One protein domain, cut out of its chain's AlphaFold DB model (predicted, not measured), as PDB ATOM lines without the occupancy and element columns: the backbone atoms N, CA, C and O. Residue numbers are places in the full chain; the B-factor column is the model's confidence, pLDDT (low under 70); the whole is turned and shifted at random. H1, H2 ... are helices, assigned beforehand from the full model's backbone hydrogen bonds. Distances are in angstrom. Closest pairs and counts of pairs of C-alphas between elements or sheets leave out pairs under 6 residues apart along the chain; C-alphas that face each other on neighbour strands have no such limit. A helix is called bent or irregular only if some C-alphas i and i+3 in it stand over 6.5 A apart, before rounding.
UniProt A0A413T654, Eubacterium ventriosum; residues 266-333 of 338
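AT A GLANCE: This is residues 266 to 333 of the 338 residues of a protein of Eubacterium ventriosum (UniProt A0A413T654). Four helices cross one another in a small rounded cluster: H2 and H4 lie on two sides of the body, H1 crosses near the last residues of both, and H3 bridges H2 and H4. The long link between H1 and H2, residues 279 to 289, runs along the side away from H3. The printed part has 68 residues with four named helices in the order H1, H2, H3, H4 and no named strand; its class is all helix, and the helix packing is mostly crossed. The whole is compact, with a radius of gyration of the C-alphas of 10.4 A, and the C-alphas span 27 by 22 by 20 A.

IN THESE COORDINATES: Find C-alpha 266 at (7.021, 27.546, -14.290); from there H1, residues 266 to 278, runs 19.0 A. It is irregular, with C-alphas 267 and 270 at 7.4 A. H2, residues 290 to 302, begins with C-alpha 290 at (-9.779, 40.442, -27.686) and measures 19.4 A; it too is irregular, with C-alphas 298 and 301 at 7.6 A. H3, residues 306 to 313, is 10.6 A long and neither bent nor irregular, but only just: C-alphas 308 and 311 are 6.1 A apart. H4, residues 320 to 332, runs 18.3 A to C-alpha 332 at (-7.745, 26.143, -14.749).

HOW THE PARTS SIT: Start at H1, which touches the other three helices. With residues 273 to 277 alone it touches H2, about perpendicular at 74 degrees; the closest C-alphas, those of Leu 276 and Lys 300, are 6.3 A apart. H4 touches H1 with residues 327 to 331 alone, closest at the C-alphas of Leu 272 and Ile 331, 5.6 A; they run the same way at a steep tilt of 67 degrees, only just short of perpendicular. H1 and H3 touch, closest at the C-alphas of Asn 266 and Ile 306, 5.5 A, at a steep tilt of 54 degrees, the same way. Go on to H3: it touches H2 at a steep tilt of 54 degrees, opposite ways, with the C-alphas of Arg 295 and Leu 313 closest at 6.2 A. H4 touches H3 with residues 320 to 324 alone, at a steep tilt of 60 degrees, opposite ways; the closest C-alphas, those of Ile 310 and Ile 323, are 6.2 A apart. H2 and H4 are near each other, with 5 pairs of C-alphas within 10 A. In H4 every O i to N i+4 pair is within hydrogen-bond range; in H1 and H2 it is 7 of 9 each, in H3 2 of 4.

THE WHOLE: Look at Ser 278 and Lys 316 for the two C-alphas farthest apart, 28.0 A. The printed part has no cut. The link from H1 to H2 is long, with 11 residues; H2 to H3 is tight, with 3, and H3 to H4 is short, with 6. The mean pLDDT of the printed part is 93.4, and no printed residue is under 70.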
ATOM      1  N   ASN A 266       6.507  28.231 -13.109       95.75
ATOM      2  CA  ASN A 266       7.021  27.546 -14.290       95.75
ATOM      3  C   ASN A 266       6.821  26.022 -14.275       95.75
ATOM      4  O   ASN A 266       6.845  25.428 -15.355       95.75
ATOM      5  N   ASP A 267       6.502  25.403 -13.133       95.62
ATOM      6  CA  ASP A 267       6.096  23.987 -13.075       95.62
ATOM      7  C   ASP A 267       4.816  23.718 -13.890       95.62
ATOM      8  O   ASP A 267       4.573  22.599 -14.343       95.62
ATOM      9  N   PHE A 268       4.007  24.754 -14.135       96.94
ATOM     10  CA  PHE A 268       2.795  24.679 -14.953       96.94
ATOM     11  C   PHE A 268       3.028  25.024 -16.432       96.94
ATOM     12  O   PHE A 268       2.071  24.999 -17.214       96.94
ATOM     13  N   SER A 269       4.265  25.315 -16.855       97.75
ATOM     14  CA  SER A 269       4.565  25.766 -18.224       97.75
ATOM     15  C   SER A 269       4.124  24.759 -19.278       97.75
ATOM     16  O   SER A 269       3.457  25.134 -20.237       97.75
ATOM     17  N   THR A 270       4.406  23.470 -19.082       96.56
ATOM     18  CA  THR A 270       4.007  22.412 -20.025       96.56
ATOM     19  C   THR A 270       2.487  22.340 -20.190       96.56
ATOM     20  O   THR A 270       1.985  22.180 -21.303       96.56
ATOM     21  N   VAL A 271       1.743  22.503 -19.091       96.88
ATOM     22  CA  VAL A 271       0.272  22.487 -19.103       96.88
ATOM     23  C   VAL A 271      -0.270  23.708 -19.840       96.88
ATOM     24  O   VAL A 271      -1.148  23.565 -20.695       96.88
ATOM     25  N   LEU A 272       0.269  24.898 -19.557       97.56
ATOM     26  CA  LEU A 272      -0.123  26.117 -20.262       97.56
ATOM     27  C   LEU A 272       0.208  26.023 -21.754       97.56
ATOM     28  O   LEU A 272      -0.671  26.251 -22.578       97.56
ATOM     29  N   GLY A 273       1.435  25.634 -22.106       97.19
ATOM     30  CA  GLY A 273       1.885  25.509 -23.493       97.19
ATOM     31  C   GLY A 273       1.013  24.551 -24.302       97.19
ATOM     32  O   GLY A 273       0.588  24.884 -25.406       97.19
ATOM     33  N   SER A 274       0.649  23.400 -23.724       96.00
ATOM     34  CA  SER A 274      -0.282  22.460 -24.359       96.00
ATOM     35  C   SER A 274      -1.654  23.095 -24.623       96.00
ATOM     36  O   SER A 274      -2.171  22.987 -25.737       96.00
ATOM     37  N   LYS A 275      -2.214  23.824 -23.649       96.00
ATOM     38  CA  LYS A 275      -3.496  24.523 -23.819       96.00
ATOM     39  C   LYS A 275      -3.430  25.614 -24.883       96.00
ATOM     40  O   LYS A 275      -4.307  25.659 -25.743       96.00
ATOM     41  N   LEU A 276      -2.375  26.430 -24.880       95.69
ATOM     42  CA  LEU A 276      -2.161  27.489 -25.871       95.69
ATOM     43  C   LEU A 276      -2.106  26.940 -27.305       95.69
ATOM     44  O   LEU A 276      -2.649  27.557 -28.221       95.69
ATOM     45  N   LEU A 277      -1.484  25.775 -27.508       93.44
ATOM     46  CA  LEU A 277      -1.434  25.119 -28.818       93.44
ATOM     47  C   LEU A 277      -2.783  24.524 -29.238       93.44
ATOM     48  O   LEU A 277      -3.068  24.475 -30.431       93.44
ATOM     49  N   SER A 278      -3.606  24.094 -28.279       90.56
ATOM     50  CA  SER A 278      -4.913  23.473 -28.543       90.56
ATOM     51  C   SER A 278      -6.072  24.456 -28.744       90.56
ATOM     52  O   SER A 278      -7.122  24.057 -29.237       90.56
ATOM     53  N   MET A 279      -5.911  25.716 -28.330       87.06
ATOM     54  CA  MET A 279      -6.980  26.718 -28.334       87.06
ATOM     55  C   MET A 279      -6.777  27.748 -29.451       87.06
ATOM     56  O   MET A 279      -5.703  28.347 -29.588       87.06
ATOM     57  N   ASP A 280      -7.840  27.985 -30.222       80.56
ATOM     58  CA  ASP A 280      -7.853  28.986 -31.296       80.56
ATOM     59  C   ASP A 280      -8.221  30.382 -30.784       80.56
ATOM     60  O   ASP A 280      -7.594  31.367 -31.167       80.56
ATOM     61  N   THR A 281      -9.212  30.464 -29.891       85.44
ATOM     62  CA  THR A 281      -9.698  31.716 -29.292       85.44
ATOM     63  C   THR A 281      -9.732  31.597 -27.774       85.44
ATOM     64  O   THR A 281     -10.040  30.537 -27.227       85.44
ATOM     65  N   LEU A 282      -9.413  32.693 -27.083       91.44
ATOM     66  CA  LEU A 282      -9.356  32.753 -25.618       91.44
ATOM     67  C   LEU A 282     -10.325  33.786 -25.032       91.44
ATOM     68  O   LEU A 282     -10.316  34.019 -23.829       91.44
ATOM     69  N   ASP A 283     -11.197  34.369 -25.858       87.62
ATOM     70  CA  ASP A 283     -12.090  35.469 -25.464       87.62
ATOM     71  C   ASP A 283     -13.171  35.039 -24.456       87.62
ATOM     72  O   ASP A 283     -13.826  35.880 -23.852       87.62
ATOM     73  N   HIS A 284     -13.349  33.728 -24.262       91.44
ATOM     74  CA  HIS A 284     -14.257  33.134 -23.279       91.44
ATOM     75  C   HIS A 284     -13.606  32.916 -21.901       91.44
ATOM     76  O   HIS A 284     -14.304  32.599 -20.937       91.44
ATOM     77  N   ILE A 285     -12.280  33.048 -21.795       95.69
ATOM     78  CA  ILE A 285     -11.535  32.879 -20.543       95.69
ATOM     79  C   ILE A 285     -11.619  34.164 -19.718       95.69
ATOM     80  O   ILE A 285     -11.536  35.281 -20.239       95.69
ATOM     81  N   GLU A 286     -11.784  34.012 -18.407       94.88
ATOM     82  CA  GLU A 286     -11.902  35.140 -17.485       94.88
ATOM     83  C   GLU A 286     -10.630  36.002 -17.490       94.88
ATOM     84  O   GLU A 286      -9.512  35.508 -17.321       94.88
ATOM     85  N   GLY A 287     -10.794  37.315 -17.657       91.31
ATOM     86  CA  GLY A 287      -9.683  38.267 -17.728       91.31
ATOM     87  C   GLY A 287      -8.967  38.344 -19.084       91.31
ATOM     88  O   GLY A 287      -7.998  39.100 -19.196       91.31
ATOM     89  N   ILE A 288      -9.434  37.621 -20.110       93.75
ATOM     90  CA  ILE A 288      -8.926  37.717 -21.485       93.75
ATOM     91  C   ILE A 288      -9.963  38.409 -22.369       93.75
ATOM     92  O   ILE A 288     -11.022  37.866 -22.658       93.75
ATOM     93  N   ASN A 289      -9.634  39.617 -22.825       90.69
ATOM     94  CA  ASN A 289     -10.375  40.291 -23.891       90.69
ATOM     95  C   ASN A 289      -9.691  40.061 -25.252       90.69
ATOM     96  O   ASN A 289      -8.587  39.515 -25.317       90.69
ATOM     97  N   GLN A 290     -10.295  40.586 -26.322       91.19
ATOM     98  CA  GLN A 290      -9.779  40.442 -27.686       91.19
ATOM     99  C   GLN A 290      -8.322  40.909 -27.864       91.19
ATOM    100  O   GLN A 290      -7.554  40.273 -28.580       91.19
ATOM    101  N   ASP A 291      -7.915  42.013 -27.228       91.44
ATOM    102  CA  ASP A 291      -6.546  42.537 -27.354       91.44
ATOM    103  C   ASP A 291      -5.525  41.583 -26.716       91.44
ATOM    104  O   ASP A 291      -4.505  41.263 -27.330       91.44
ATOM    105  N   LEU A 292      -5.809  41.072 -25.511       93.56
ATOM    106  CA  LEU A 292      -4.935  40.089 -24.864       93.56
ATOM    107  C   LEU A 292      -4.943  38.745 -25.608       93.56
ATOM    108  O   LEU A 292      -3.884  38.149 -25.789       93.56
ATOM    109  N   SER A 293      -6.104  38.304 -26.089       94.75
ATOM    110  CA  SER A 293      -6.278  37.096 -26.904       94.75
ATOM    111  C   SER A 293      -5.413  37.143 -28.169       94.75
ATOM    112  O   SER A 293      -4.596  36.251 -28.399       94.75
ATOM    113  N   ASN A 294      -5.465  38.252 -28.917       92.75
ATOM    114  CA  ASN A 294      -4.633  38.471 -30.104       92.75
ATOM    115  C   ASN A 294      -3.134  38.491 -29.766       92.75
ATOM    116  O   ASN A 294      -2.316  37.927 -30.494       92.75
ATOM    117  N   ARG A 295      -2.746  39.122 -28.649       93.50
ATOM    118  CA  ARG A 295      -1.350  39.126 -28.179       93.50
ATOM    119  C   ARG A 295      -0.853  37.725 -27.852       93.50
ATOM    120  O   ARG A 295       0.261  37.387 -28.246       93.50
ATOM    121  N   ILE A 296      -1.665  36.920 -27.169       95.38
ATOM    122  CA  ILE A 296      -1.344  35.524 -26.873       95.38
ATOM    123  C   ILE A 296      -1.210  34.742 -28.181       95.38
ATOM    124  O   ILE A 296      -0.186  34.099 -28.387       95.38
ATOM    125  N   ALA A 297      -2.170  34.857 -29.101       93.94
ATOM    126  CA  ALA A 297      -2.137  34.170 -30.392       93.94
ATOM    127  C   ALA A 297      -0.876  34.501 -31.213       93.94
ATOM    128  O   ALA A 297      -0.256  33.601 -31.773       93.94
ATOM    129  N   ASN A 298      -0.444  35.765 -31.219       93.69
ATOM    130  CA  ASN A 298       0.757  36.201 -31.937       93.69
ATOM    131  C   ASN A 298       2.070  35.712 -31.308       93.69
ATOM    132  O   ASN A 298       3.087  35.654 -31.993       93.69
ATOM    133  N   ASN A 299       2.070  35.380 -30.013       94.38
ATOM    134  CA  ASN A 299       3.279  34.981 -29.289       94.38
ATOM    135  C   ASN A 299       3.288  33.503 -28.876       94.38
ATOM    136  O   ASN A 299       4.331  33.025 -28.441       94.38
ATOM    137  N   LYS A 300       2.182  32.756 -29.018       94.06
ATOM    138  CA  LYS A 300       2.050  31.389 -28.477       94.06
ATOM    139  C   LYS A 300       3.090  30.400 -29.005       94.06
ATOM    140  O   LYS A 300       3.470  29.491 -28.282       94.06
ATOM    141  N   TYR A 301       3.588  30.594 -30.227       93.50
ATOM    142  CA  TYR A 301       4.645  29.755 -30.810       93.50
ATOM    143  C   TYR A 301       6.058  30.090 -30.304       93.50
ATOM    144  O   TYR A 301       6.979  29.312 -30.525       93.50
ATOM    145  N   ASN A 302       6.219  31.214 -29.598       93.19
ATOM    146  CA  ASN A 302       7.453  31.612 -28.917       93.19
ATOM    147  C   ASN A 302       7.416  31.281 -27.413       93.19
ATOM    148  O   ASN A 302       8.308  31.691 -26.677       93.19
ATOM    149  N   PHE A 303       6.367  30.600 -26.937       96.44
ATOM    150  CA  PHE A 303       6.212  30.244 -25.531       96.44
ATOM    151  C   PHE A 303       7.279  29.228 -25.099       96.44
ATOM    152  O   PHE A 303       7.359  28.136 -25.664       96.44
ATOM    153  N   THR A 304       8.063  29.568 -24.073       95.00
ATOM    154  CA  THR A 304       9.019  28.657 -23.420       95.00
ATOM    155  C   THR A 304       8.561  28.296 -22.015       95.00
ATOM    156  O   THR A 304       8.450  27.120 -21.671       95.00
ATOM    157  N   ASP A 305       8.252  29.313 -21.220       97.06
ATOM    158  CA  ASP A 305       7.829  29.206 -19.832       97.06
ATOM    159  C   ASP A 305       6.953  30.407 -19.457       97.06
ATOM    160  O   ASP A 305       6.885  31.410 -20.169       97.06
ATOM    161  N   ILE A 306       6.225  30.287 -18.352       97.00
ATOM    162  CA  ILE A 306       5.220  31.281 -17.963       97.00
ATOM    163  C   ILE A 306       5.869  32.612 -17.583       97.00
ATOM    164  O   ILE A 306       5.386  33.676 -17.982       97.00
ATOM    165  N   GLU A 307       6.950  32.573 -16.809       93.81
ATOM    166  CA  GLU A 307       7.576  33.779 -16.272       93.81
ATOM    167  C   GLU A 307       8.232  34.639 -17.352       93.81
ATOM    168  O   GLU A 307       8.169  35.867 -17.250       93.81
ATOM    169  N   THR A 308       8.789  34.037 -18.407       95.38
ATOM    170  CA  THR A 308       9.298  34.766 -19.582       95.38
ATOM    171  C   THR A 308       8.186  35.199 -20.537       95.38
ATOM    172  O   THR A 308       8.298  36.252 -21.172       95.38
ATOM    173  N   PHE A 309       7.075  34.461 -20.596       96.75
ATOM    174  CA  PHE A 309       5.944  34.798 -21.459       96.75
ATOM    175  C   PHE A 309       5.142  36.003 -20.959       96.75
ATOM    176  O   PHE A 309       4.696  36.824 -21.765       96.75
ATOM    177  N   ILE A 310       4.977  36.167 -19.640       96.31
ATOM    178  CA  ILE A 310       4.220  37.296 -19.073       96.31
ATOM    179  C   ILE A 310       4.759  38.656 -19.568       96.31
ATOM    180  O   ILE A 310       3.954  39.435 -20.090       96.31
ATOM    181  N   PRO A 311       6.072  38.969 -19.471       94.56
ATOM    182  CA  PRO A 311       6.647  40.201 -20.012       94.56
ATOM    183  C   PRO A 311       6.365  40.434 -21.500       94.56
ATOM    184  O   PRO A 311       6.117  41.573 -21.893       94.56
ATOM    185  N   MET A 312       6.344  39.380 -22.325       94.31
ATOM    186  CA  MET A 312       6.058  39.494 -23.765       94.31
ATOM    187  C   MET A 312       4.627  39.972 -24.040       94.31
ATOM    188  O   MET A 312       4.364  40.641 -25.040       94.31
ATOM    189  N   LEU A 313       3.693  39.653 -23.143       94.75
ATOM    190  CA  LEU A 313       2.288  40.039 -23.259       94.75
ATOM    191  C   LEU A 313       1.993  41.422 -22.661       94.75
ATOM    192  O   LEU A 313       0.941  41.998 -22.960       94.75
ATOM    193  N   GLN A 314       2.899  41.975 -21.842       91.44
ATOM    194  CA  GLN A 314       2.689  43.253 -21.164       91.44
ATOM    195  C   GLN A 314       2.429  44.405 -22.139       91.44
ATOM    196  O   GLN A 314       2.938  44.489 -23.259       91.44
ATOM    197  N   SER A 315       1.593  45.332 -21.686       86.62
ATOM    198  CA  SER A 315       1.261  46.554 -22.409       86.62
ATOM    199  C   SER A 315       0.927  47.659 -21.410       86.62
ATOM    200  O   SER A 315       0.857  47.424 -20.203       86.62
ATOM    201  N   LYS A 316       0.653  48.875 -21.895       80.19
ATOM    202  CA  LYS A 316       0.150  49.963 -21.036       80.19
ATOM    203  C   LYS A 316      -1.162  49.599 -20.318       80.19
ATOM    204  O   LYS A 316      -1.443  50.173 -19.269       80.19
ATOM    205  N   ASN A 317      -1.926  48.651 -20.866       79.19
ATOM    206  CA  ASN A 317      -3.235  48.237 -20.362       79.19
ATOM    207  C   ASN A 317      -3.171  46.988 -19.470       79.19
ATOM    208  O   ASN A 317      -4.114  46.744 -18.722       79.19
ATOM    209  N   TYR A 318      -2.068  46.230 -19.499       84.50
ATOM    210  CA  TYR A 318      -1.929  44.994 -18.729       84.50
ATOM    211  C   TYR A 318      -0.760  45.034 -17.761       84.50
ATOM    212  O   TYR A 318       0.407  45.123 -18.143       84.50
ATOM    213  N   THR A 319      -1.088  44.892 -16.480       87.75
ATOM    214  CA  THR A 319      -0.090  44.658 -15.441       87.75
ATOM    215  C   THR A 319       0.377  43.205 -15.470       87.75
ATOM    216  O   THR A 319      -0.336  42.322 -15.948       87.75
ATOM    217  N   TYR A 320       1.558  42.949 -14.899       91.56
ATOM    218  CA  TYR A 320       2.084  41.591 -14.732       91.56
ATOM    219  C   TYR A 320       1.045  40.671 -14.071       91.56
ATOM    220  O   TYR A 320       0.706  39.629 -14.616       91.56
ATOM    221  N   SER A 321       0.460  41.094 -12.942       90.81
ATOM    222  CA  SER A 321      -0.522  40.285 -12.210       90.81
ATOM    223  C   SER A 321      -1.810  40.029 -12.997       90.81
ATOM    224  O   SER A 321      -2.436  38.996 -12.798       90.81
ATOM    225  N   ALA A 322      -2.231  40.950 -13.874       92.44
ATOM    226  CA  ALA A 322      -3.410  40.737 -14.712       92.44
ATOM    227  C   ALA A 322      -3.170  39.628 -15.745       92.44
ATOM    228  O   ALA A 322      -3.994  38.727 -15.859       92.44
ATOM    229  N   ILE A 323      -2.017  39.652 -16.419       96.00
ATOM    230  CA  ILE A 323      -1.625  38.599 -17.367       96.00
ATOM    231  C   ILE A 323      -1.394  37.284 -16.628       96.00
ATOM    232  O   ILE A 323      -1.916  36.257 -17.036       96.00
ATOM    233  N   SER A 324      -0.672  37.325 -15.510       96.62
ATOM    234  CA  SER A 324      -0.423  36.174 -14.644       96.62
ATOM    235  C   SER A 324      -1.732  35.467 -14.264       96.62
ATOM    236  O   SER A 324      -1.856  34.264 -14.468       96.62
ATOM    237  N   ARG A 325      -2.760  36.207 -13.819       96.12
ATOM    238  CA  ARG A 325      -4.101  35.647 -13.560       96.12
ATOM    239  C   ARG A 325      -4.756  35.069 -14.808       96.12
ATOM    240  O   ARG A 325      -5.261  33.958 -14.747       96.12
ATOM    241  N   ALA A 326      -4.730  35.795 -15.923       96.44
ATOM    242  CA  ALA A 326      -5.328  35.339 -17.174       96.44
ATOM    243  C   ALA A 326      -4.715  34.012 -17.657       96.44
ATOM    244  O   ALA A 326      -5.444  33.082 -17.988       96.44
ATOM    245  N   LEU A 327      -3.384  33.879 -17.624       97.38
ATOM    246  CA  LEU A 327      -2.699  32.629 -17.969       97.38
ATOM    247  C   LEU A 327      -3.067  31.493 -17.006       97.38
ATOM    248  O   LEU A 327      -3.296  30.364 -17.437       97.38
ATOM    249  N   LEU A 328      -3.203  31.792 -15.714       97.56
ATOM    250  CA  LEU A 328      -3.677  30.811 -14.745       97.56
ATOM    251  C   LEU A 328      -5.132  30.389 -15.005       97.56
ATOM    252  O   LEU A 328      -5.460  29.212 -14.872       97.56
ATOM    253  N   HIS A 329      -6.000  31.307 -15.422       97.38
ATOM    254  CA  HIS A 329      -7.377  30.987 -15.798       97.38
ATOM    255  C   HIS A 329      -7.443  30.089 -17.038       97.38
ATOM    256  O   HIS A 329      -8.292  29.203 -17.076       97.38
ATOM    257  N   ILE A 330      -6.511  30.220 -17.993       97.12
ATOM    258  CA  ILE A 330      -6.361  29.251 -19.094       97.12
ATOM    259  C   ILE A 330      -6.047  27.863 -18.523       97.12
ATOM    260  O   ILE A 330      -6.728  26.886 -18.851       97.12
ATOM    261  N   ILE A 331      -5.043  27.763 -17.640       97.00
ATOM    262  CA  ILE A 331      -4.645  26.495 -17.001       97.00
ATOM    263  C   ILE A 331      -5.849  25.840 -16.313       97.00
ATOM    264  O   ILE A 331      -6.102  24.654 -16.526       97.00
ATOM    265  N   LEU A 332      -6.618  26.619 -15.554       96.56
ATOM    266  CA  LEU A 332      -7.745  26.143 -14.749       96.56
ATOM    267  C   LEU A 332      -9.085  26.057 -15.502       96.56
ATOM    268  O   LEU A 332     -10.056  25.584 -14.925       96.56
ATOM    269  N   ASP A 333      -9.137  26.485 -16.767       95.19
ATOM    270  CA  ASP A 333     -10.371  26.611 -17.563       95.19
ATOM    271  C   ASP A 333     -11.459  27.470 -16.876       95.19
ATOM    272  O   ASP A 333     -12.645  27.144 -16.896       95.19
TER     273      ASP A 333